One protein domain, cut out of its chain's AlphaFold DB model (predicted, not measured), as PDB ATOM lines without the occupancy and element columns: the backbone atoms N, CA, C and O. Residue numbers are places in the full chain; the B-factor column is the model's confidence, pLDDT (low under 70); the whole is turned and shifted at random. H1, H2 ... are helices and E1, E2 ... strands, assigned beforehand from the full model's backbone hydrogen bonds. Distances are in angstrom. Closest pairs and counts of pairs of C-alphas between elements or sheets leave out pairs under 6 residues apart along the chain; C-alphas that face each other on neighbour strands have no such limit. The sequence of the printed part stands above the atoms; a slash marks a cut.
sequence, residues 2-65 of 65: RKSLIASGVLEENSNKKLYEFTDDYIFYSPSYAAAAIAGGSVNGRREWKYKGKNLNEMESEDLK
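AT A GLANCE: This is residues 2 to 65 of the 65 residues of the protein "DUF4357 domain-containing protein" of Lentibacillus salicampi (UniProt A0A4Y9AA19). The model is a loose rod with its parts strung out along it: a small two-stranded hairpin, E1 and E2, with the short helix H1 beside it makes one end, H2 lies in the middle with H3 next to it, and H4 makes the other end. Residues 23 to 30 bridge the way from the hairpin to H2, and a tiny turn-back of residues 50 to 55 lies between H3 and H4. The printed part has 64 residues, with four named helices and two named strands in the order H1, E1, E2, H2, H3, H4; the sheet, in the order E1 - E2, is antiparallel, and the class is mostly helix. The whole is loose, with a radius of gyration of the C-alphas of 14.4 A, and the C-alphas span 46 by 20 by 20 A.

IN THESE COORDINATES: The sheet is made of E1, residues 11 to 13, 7.1 A long from first to last C-alpha, and E2, residues 20 to 22, 6.8 A long. C-alpha 11 is at (21.408, 25.240, 35.859). Before them comes H1, residues 2 to 7, 8.6 A long, beginning at C-alpha 2 at (20.204, 27.885, 28.534). H2, residues 31 to 39, is the longest helix at 12.2 A. H3 holds residues 45 to 48 and is 5.0 A long. H4, residues 56 to 63, is 10.6 A long and ends at C-alpha 63 at (19.876, 57.889, 42.316).

HOW THE PARTS SIT: E1 and E2 form a hairpin of antiparallel neighbour strands, with 144 degrees between their directions. C-alphas 12 and 21 face each other at 5.4 A. N 12 and O 21 are 2.9 A apart and N 21 and O 12 are 2.8 A apart, both within hydrogen-bond range. The closest C-alphas of H1 and E1 are those of Leu 5 and Leu 11, 5.4 A apart, and H1 and E2 are near each other, with 5 pairs of C-alphas within 10 A. H1 and H2 are close but not clearly touching, about perpendicular at 88 degrees, with the C-alphas of Arg 2 and Ala 37 closest at 6.8 A. H2 and H3 touch, the closest C-alphas being those of Ser 32 and Gly 45 at 3.8 A. H3 and H4 touch, the closest being those of Arg 46 and Leu 56 at 5.0 A. H2 and H4 are apart. Residues 50 to 51 pair antiparallel with residues 54 to 55. In H1, H2 and H4 every O i to N i+4 pair is within hydrogen-bond range; H3 is too short for such a pair.

THE WHOLE: The two C-alphas farthest apart are those of Asn 16 and Lys 65, 48.1 A. The printed part has no cut. The links H1 to E1 and H2 to H3 are tight, the other three are short, and no link is long. The mean pLDDT of the printed part is 92.9, and one residue, Lys 65, is under 70.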
ATOM      1  N   ARG A   2      20.541  29.075  27.717       91.00
ATOM      2  CA  ARG A   2      20.204  27.885  28.534       91.00
ATOM      3  C   ARG A   2      21.218  26.739  28.437       91.00
ATOM      4  O   ARG A   2      21.727  26.298  29.452       91.00
ATOM      5  N   LYS A   3      21.570  26.315  27.216       92.50
ATOM      6  CA  LYS A   3      22.571  25.251  26.990       92.50
ATOM      7  C   LYS A   3      23.926  25.535  27.653       92.50
ATOM      8  O   LYS A   3      24.564  24.612  28.126       92.50
ATOM      9  N   SER A   4      24.344  26.800  27.677       92.69
ATOM     10  CA  SER A   4      25.602  27.215  28.301       92.69
ATOM     11  C   SER A   4      25.525  27.152  29.821       92.69
ATOM     12  O   SER A   4      26.486  26.713  30.431       92.69
ATOM     13  N   LEU A   5      24.394  27.562  30.410       93.62
ATOM     14  CA  LEU A   5      24.176  27.498  31.859       93.62
ATOM     15  C   LEU A   5      24.154  26.040  32.343       93.62
ATOM     16  O   LEU A   5      24.825  25.709  33.314       93.62
ATOM     17  N   ILE A   6      23.487  25.155  31.591       94.06
ATOM     18  CA  ILE A   6      23.500  23.709  31.864       94.06
ATOM     19  C   ILE A   6      24.918  23.143  31.756       94.06
ATOM     20  O   ILE A   6      25.368  22.426  32.640       94.06
ATOM     21  N   ALA A   7      25.657  23.495  30.699       94.81
ATOM     22  CA  ALA A   7      27.028  23.021  30.517       94.81
ATOM     23  C   ALA A   7      27.984  23.492  31.627       94.81
ATOM     24  O   ALA A   7      28.953  22.799  31.919       94.81
ATOM     25  N   SER A   8      27.721  24.649  32.240       93.81
ATOM     26  CA  SER A   8      28.491  25.151  33.383       93.81
ATOM     27  C   SER A   8      28.062  24.583  34.738       93.81
ATOM     28  O   SER A   8      28.684  24.929  35.733       93.81
ATOM     29  N   GLY A   9      27.006  23.768  34.804       94.06
ATOM     30  CA  GLY A   9      26.495  23.198  36.055       94.06
ATOM     31  C   GLY A   9      25.610  24.135  36.883       94.06
ATOM     32  O   GLY A   9      24.895  23.652  37.743       94.06
ATOM     33  N   VAL A  10      25.573  25.439  36.582       95.56
ATOM     34  CA  VAL A  10      24.763  26.432  37.326       95.56
ATOM     35  C   VAL A  10      23.253  26.307  37.106       95.56
ATOM     36  O   VAL A  10      22.481  27.021  37.738       95.56
ATOM     37  N   LEU A  11      22.818  25.478  36.153       95.06
ATOM     38  CA  LEU A  11      21.408  25.240  35.859       95.06
ATOM     39  C   LEU A  11      21.182  23.754  35.584       95.06
ATOM     40  O   LEU A  11      21.669  23.232  34.582       95.06
ATOM     41  N   GLU A  12      20.380  23.094  36.408       95.31
ATOM     42  CA  GLU A  12      20.101  21.661  36.295       95.31
ATOM     43  C   GLU A  12      18.600  21.387  36.169       95.31
ATOM     44  O   GLU A  12      17.766  22.231  36.492       95.31
ATOM     45  N   GLU A  13      18.226  20.220  35.641       92.69
ATOM     46  CA  GLU A  13      16.826  19.787  35.681       92.69
ATOM     47  C   GLU A  13      16.462  19.360  37.103       92.69
ATOM     48  O   GLU A  13      17.164  18.559  37.718       92.69
ATOM     49  N   ASN A  14      15.337  19.861  37.612       89.88
ATOM     50  CA  ASN A  14      14.876  19.506  38.947       89.88
ATOM     51  C   ASN A  14      14.467  18.024  39.040       89.88
ATOM     52  O   ASN A  14      14.236  17.353  38.031       89.88
ATOM     53  N   SER A  15      14.282  17.511  40.260       85.06
ATOM     54  CA  SER A  15      13.992  16.084  40.505       85.06
ATOM     55  C   SER A  15      12.760  15.550  39.756       85.06
ATOM     56  O   SER A  15      12.687  14.364  39.442       85.06
ATOM     57  N   ASN A  16      11.802  16.425  39.432       88.31
ATOM     58  CA  ASN A  16      10.577  16.083  38.707       88.31
ATOM     59  C   ASN A  16      10.696  16.235  37.177       88.31
ATOM     60  O   ASN A  16       9.706  16.009  36.480       88.31
ATOM     61  N   LYS A  17      11.866  16.634  36.653       82.44
ATOM     62  CA  LYS A  17      12.175  16.860  35.226       82.44
ATOM     63  C   LYS A  17      11.209  17.800  34.499       82.44
ATOM     64  O   LYS A  17      10.985  17.675  33.298       82.44
ATOM     65  N   LYS A  18      10.585  18.723  35.232       88.19
ATOM     66  CA  LYS A  18       9.604  19.675  34.675       88.19
ATOM     67  C   LYS A  18      10.122  21.100  34.632       88.19
ATOM     68  O   LYS A  18       9.636  21.888  33.828       88.19
ATOM     69  N   LEU A  19      11.063  21.432  35.508       90.88
ATOM     70  CA  LEU A  19      11.623  22.769  35.642       90.88
ATOM     71  C   LEU A  19      13.141  22.676  35.720       90.88
ATOM     72  O   LEU A  19      13.690  21.623  36.041       90.88
ATOM     73  N   TYR A  20      13.786  23.801  35.444       92.44
ATOM     74  CA  TYR A  20      15.203  23.978  35.705       92.44
ATOM     75  C   TYR A  20      15.393  24.700  37.037       92.44
ATOM     76  O   TYR A  20      14.584  25.558  37.396       92.44
ATOM     77  N   GLU A  21      16.459  24.359  37.741       94.00
ATOM     78  CA  GLU A  21      16.842  24.921  39.028       94.00
ATOM     79  C   GLU A  21      18.258  25.483  38.930       94.00
ATOM     80  O   GLU A  21      19.145  24.843  38.363       94.00
ATOM     81  N   PHE A  22      18.449  26.703  39.434       95.12
ATOM     82  CA  PHE A  22      19.786  27.261  39.596       95.12
ATOM     83  C   PHE A  22      20.410  26.649  40.846       95.12
ATOM     84  O   PHE A  22      19.849  26.770  41.933       95.12
ATOM     85  N   THR A  23      21.541  25.980  40.673       95.69
ATOM     86  CA  THR A  23      22.270  25.268  41.735       95.69
ATOM     87  C   THR A  23      23.289  26.157  42.443       95.69
ATOM     88  O   THR A  23      23.652  25.877  43.580       95.69
ATOM     89  N   ASP A  24      23.689  27.250  41.791       93.44
ATOM     90  CA  ASP A  24      24.644  28.238  42.278       93.44
ATOM     91  C   ASP A  24      24.189  29.659  41.922       93.44
ATOM     92  O   ASP A  24      23.471  29.888  40.939       93.44
ATOM     93  N   ASP A  25      24.674  30.636  42.690       94.19
ATOM     94  CA  ASP A  25      24.528  32.048  42.353       94.19
ATOM     95  C   ASP A  25      25.250  32.361  41.035       94.19
ATOM     96  O   ASP A  25      26.433  32.063  40.852       94.19
ATOM     97  N   TYR A  26      24.549  33.015  40.106       93.62
ATOM     98  CA  TYR A  26      25.086  33.335  38.785       93.62
ATOM     99  C   TYR A  26      24.985  34.827  38.464       93.62
ATOM    100  O   TYR A  26      23.897  35.403  38.376       93.62
ATOM    101  N   ILE A  27      26.139  35.454  38.216       94.44
ATOM    102  CA  ILE A  27      26.217  36.852  37.781       94.44
ATOM    103  C   ILE A  27      26.061  36.914  36.261       94.44
ATOM    104  O   ILE A  27      26.960  36.565  35.496       94.44
ATOM    105  N   PHE A  28      24.908  37.401  35.810       94.19
ATOM    106  CA  PHE A  28      24.647  37.625  34.393       94.19
ATOM    107  C   PHE A  28      25.345  38.893  33.883       94.19
ATOM    108  O   PHE A  28      25.350  39.928  34.541       94.19
ATOM    109  N   TYR A  29      25.822  38.849  32.637       92.25
ATOM    110  CA  TYR A  29      26.472  39.985  31.965       92.25
ATOM    111  C   TYR A  29      25.585  41.229  31.788       92.25
ATOM    112  O   TYR A  29      26.090  42.313  31.517       92.25
ATOM    113  N   SER A  30      24.258  41.087  31.874       95.12
ATOM    114  CA  SER A  30      23.338  42.226  31.856       95.12
ATOM    115  C   SER A  30      21.987  41.884  32.494       95.12
ATOM    116  O   SER A  30      21.594  40.710  32.507       95.12
ATOM    117  N   PRO A  31      21.209  42.898  32.924       96.19
ATOM    118  CA  PRO A  31      19.853  42.688  33.426       96.19
ATOM    119  C   PRO A  31      18.936  41.989  32.413       96.19
ATOM    120  O   PRO A  31      18.150  41.121  32.786       96.19
ATOM    121  N   SER A  32      19.040  42.315  31.120       96.44
ATOM    122  CA  SER A  32      18.240  41.657  30.075       96.44
ATOM    123  C   SER A  32      18.650  40.200  29.859       96.44
ATOM    124  O   SER A  32      17.791  39.363  29.597       96.44
ATOM    125  N   TYR A  33      19.939  39.874  30.011       95.06
ATOM    126  CA  TYR A  33      20.423  38.494  29.933       95.06
ATOM    127  C   TYR A  33      19.856  37.647  31.082       95.06
ATOM    128  O   TYR A  33      19.336  36.561  30.834       95.06
ATOM    129  N   ALA A  34      19.851  38.184  32.308       95.50
ATOM    130  CA  ALA A  34      19.204  37.548  33.455       95.50
ATOM    131  C   ALA A  34      17.697  37.349  33.224       95.50
ATOM    132  O   ALA A  34      17.169  36.256  33.415       95.50
ATOM    133  N   ALA A  35      16.996  38.391  32.768       96.25
ATOM    134  CA  ALA A  35      15.548  38.330  32.574       96.25
ATOM    135  C   ALA A  35      15.165  37.301  31.499       96.25
ATOM    136  O   ALA A  35      14.213  36.544  31.674       96.25
ATOM    137  N   ALA A  36      15.944  37.215  30.418       94.81
ATOM    138  CA  ALA A  36      15.732  36.231  29.364       94.81
ATOM    139  C   ALA A  36      15.967  34.784  29.828       94.81
ATOM    140  O   ALA A  36      15.300  33.877  29.324       94.81
ATOM    141  N   ALA A  37      16.868  34.558  30.794       93.75
ATOM    142  CA  ALA A  37      17.080  33.233  31.380       93.75
ATOM    143  C   ALA A  37      15.824  32.714  32.092       93.75
ATOM    144  O   ALA A  37      15.516  31.529  31.987       93.75
ATOM    145  N   ILE A  38      15.089  33.606  32.761       92.88
ATOM    146  CA  ILE A  38      13.870  33.272  33.504       92.88
ATOM    147  C   ILE A  38      12.641  33.246  32.587       92.88
ATOM    148  O   ILE A  38      11.858  32.303  32.624       92.88
ATOM    149  N   ALA A  39      12.476  34.259  31.734       93.25
ATOM    150  CA  ALA A  39      11.294  34.415  30.885       93.25
ATOM    151  C   ALA A  39      11.261  33.456  29.681       93.25
ATOM    152  O   ALA A  39      10.220  33.297  29.049       93.25
ATOM    153  N   GLY A  40      12.397  32.844  29.321       90.31
ATOM    154  CA  GLY A  40      12.491  31.944  28.168       90.31
ATOM    155  C   GLY A  40      12.441  32.654  26.809       90.31
ATOM    156  O   GLY A  40      12.173  32.015  25.794       90.31
ATOM    157  N   GLY A  41      12.708  33.963  26.766       90.44
ATOM    158  CA  GLY A  41      12.627  34.777  25.554       90.44
ATOM    159  C   GLY A  41      13.281  36.148  25.707       90.44
ATOM    160  O   GLY A  41      13.775  36.502  26.775       90.44
ATOM    161  N   SER A  42      13.305  36.924  24.621       92.88
ATOM    162  CA  SER A  42      13.835  38.291  24.652       92.88
ATOM    163  C   SER A  42      12.913  39.199  25.463       92.88
ATOM    164  O   SER A  42      11.736  39.344  25.136       92.88
ATOM    165  N   VAL A  43      13.454  39.815  26.511       95.88
ATOM    166  CA  VAL A  43      12.736  40.724  27.409       95.88
ATOM    167  C   VAL A  43      13.642  41.878  27.830       95.88
ATOM    168  O   VAL A  43      14.866  41.744  27.896       95.88
ATOM    169  N   ASN A  44      13.045  43.034  28.120       96.31
ATOM    170  CA  ASN A  44      13.786  44.206  28.570       96.31
ATOM    171  C   ASN A  44      13.996  44.152  30.090       96.31
ATOM    172  O   ASN A  44      13.153  44.621  30.853       96.31
ATOM    173  N   GLY A  45      15.142  43.628  30.529       96.94
ATOM    174  CA  GLY A  45      15.427  43.450  31.954       96.94
ATOM    175  C   GLY A  45      15.356  44.746  32.761       96.94
ATOM    176  O   GLY A  45      14.926  44.722  33.908       96.94
ATOM    177  N   ARG A  46      15.676  45.901  32.162       96.38
ATOM    178  CA  ARG A  46      15.578  47.197  32.854       96.38
ATOM    179  C   ARG A  46      14.148  47.563  33.263       96.38
ATOM    180  O   ARG A  46      13.968  48.281  34.241       96.38
ATOM    181  N   ARG A  47      13.141  47.055  32.547       96.00
ATOM    182  CA  ARG A  47      11.719  47.266  32.850       96.00
ATOM    183  C   ARG A  47      11.120  46.146  33.705       96.00
ATOM    184  O   ARG A  47      10.257  46.418  34.537       96.00
ATOM    185  N   GLU A  48      11.546  44.904  33.477       96.12
ATOM    186  CA  GLU A  48      10.961  43.729  34.136       96.12
ATOM    187  C   GLU A  48      11.483  43.523  35.568       96.12
ATOM    188  O   GLU A  48      10.716  43.128  36.446       96.12
ATOM    189  N   TRP A  49      12.755  43.837  35.840       95.69
ATOM    190  CA  TRP A  49      13.297  43.761  37.197       95.69
ATOM    191  C   TRP A  49      12.780  44.913  38.047       95.69
ATOM    192  O   TRP A  49      13.006  46.081  37.721       95.69
ATOM    193  N   LYS A  50      12.102  44.572  39.146       95.69
ATOM    194  CA  LYS A  50      11.493  45.544  40.053       95.69
ATOM    195  C   LYS A  50      11.945  45.341  41.488       95.69
ATOM    196  O   LYS A  50      11.996  44.217  41.979       95.69
ATOM    197  N   TYR A  51      12.179  46.448  42.175       94.62
ATOM    198  CA  TYR A  51      12.446  46.490  43.603       94.62
ATOM    199  C   TYR A  51      11.574  47.572  44.237       94.62
ATOM    200  O   TYR A  51      11.522  48.703  43.760       94.62
ATOM    201  N   LYS A  52      10.826  47.203  45.286       95.00
ATOM    202  CA  LYS A  52       9.888  48.102  45.987       95.00
ATOM    203  C   LYS A  52       8.952  48.881  45.038       95.00
ATOM    204  O   LYS A  52       8.680  50.058  45.240       95.00
ATOM    205  N   GLY A  53       8.465  48.209  43.991       95.12
ATOM    206  CA  GLY A  53       7.517  48.771  43.020       95.12
ATOM    207  C   GLY A  53       8.134  49.583  41.877       95.12
ATOM    208  O   GLY A  53       7.418  49.882  40.928       95.12
ATOM    209  N   LYS A  54       9.438  49.877  41.919       96.19
ATOM    210  CA  LYS A  54      10.159  50.613  40.871       96.19
ATOM    211  C   LYS A  54      10.968  49.660  40.004       96.19
ATOM    212  O   LYS A  54      11.444  48.643  40.505       96.19
ATOM    213  N   ASN A  55      11.121  49.961  38.721       97.25
ATOM    214  CA  ASN A  55      12.014  49.248  37.809       97.25
ATOM    215  C   ASN A  55      13.437  49.840  37.818       97.25
ATOM    216  O   ASN A  55      13.672  50.889  38.417       97.25
ATOM    217  N   LEU A  56      14.400  49.179  37.166       95.19
ATOM    218  CA  LEU A  56      15.809  49.611  37.173       95.19
ATOM    219  C   LEU A  56      16.018  51.008  36.577       95.19
ATOM    220  O   LEU A  56      16.850  51.748  37.087       95.19
ATOM    221  N   ASN A  57      15.258  51.395  35.547       94.19
ATOM    222  CA  ASN A  57      15.369  52.744  34.981       94.19
ATOM    223  C   ASN A  57      14.848  53.812  35.948       94.19
ATOM    224  O   ASN A  57      15.410  54.902  36.021       94.19
ATOM    225  N   GLU A  58      13.767  53.517  36.671       95.69
ATOM    226  CA  GLU A  58      13.202  54.433  37.668       95.69
ATOM    227  C   GLU A  58      14.153  54.627  38.847       95.69
ATOM    228  O   GLU A  58      14.340  55.758  39.281       95.69
ATOM    229  N   MET A  59      14.777  53.543  39.320       94.50
ATOM    230  CA  MET A  59      15.776  53.599  40.391       94.50
ATOM    231  C   MET A  59      17.004  54.412  39.970       94.50
ATOM    232  O   MET A  59      17.349  55.378  40.639       94.50
ATOM    233  N   GLU A  60      17.590  54.111  38.807       91.56
ATOM    234  CA  GLU A  60      18.755  54.841  38.282       91.56
ATOM    235  C   GLU A  60      18.459  56.340  38.092       91.56
ATOM    236  O   GLU A  60      19.291  57.188  38.396       91.56
ATOM    237  N   SER A  61      17.249  56.686  37.641       92.19
ATOM    238  CA  SER A  61      16.828  58.085  37.477       92.19
ATOM    239  C   SER A  61      16.635  58.831  38.801       92.19
ATOM    240  O   SER A  61      16.595  60.060  38.803       92.19
ATOM    241  N   GLU A  62      16.425  58.118  39.904       90.75
ATOM    242  CA  GLU A  62      16.259  58.689  41.240       90.75
ATOM    243  C   GLU A  62      17.598  58.806  41.967       90.75
ATOM    244  O   GLU A  62      17.826  59.826  42.603       90.75
ATOM    245  N   ASP A  63      18.501  57.836  41.796       87.69
ATOM    246  CA  ASP A  63      19.876  57.889  42.316       87.69
ATOM    247  C   ASP A  63      20.713  59.021  41.689       87.69
ATOM    248  O   ASP A  63      21.662  59.509  42.295       87.69
ATOM    249  N   LEU A  64      20.380  59.438  40.463       80.44
ATOM    250  CA  LEU A  64      21.049  60.540  39.758       80.44
ATOM    251  C   LEU A  64      20.530  61.942  40.142       80.44
ATOM    252  O   LEU A  64      21.009  62.926  39.570       80.44
ATOM    253  N   LYS A  65      19.546  62.049  41.043       63.84
ATOM    254  CA  LYS A  65      18.997  63.328  41.533       63.84
ATOM    255  C   LYS A  65      19.642  63.760  42.840       63.84
ATOM    256  O   LYS A  65      19.838  64.988  42.978       63.84
TER     257      LYS A  65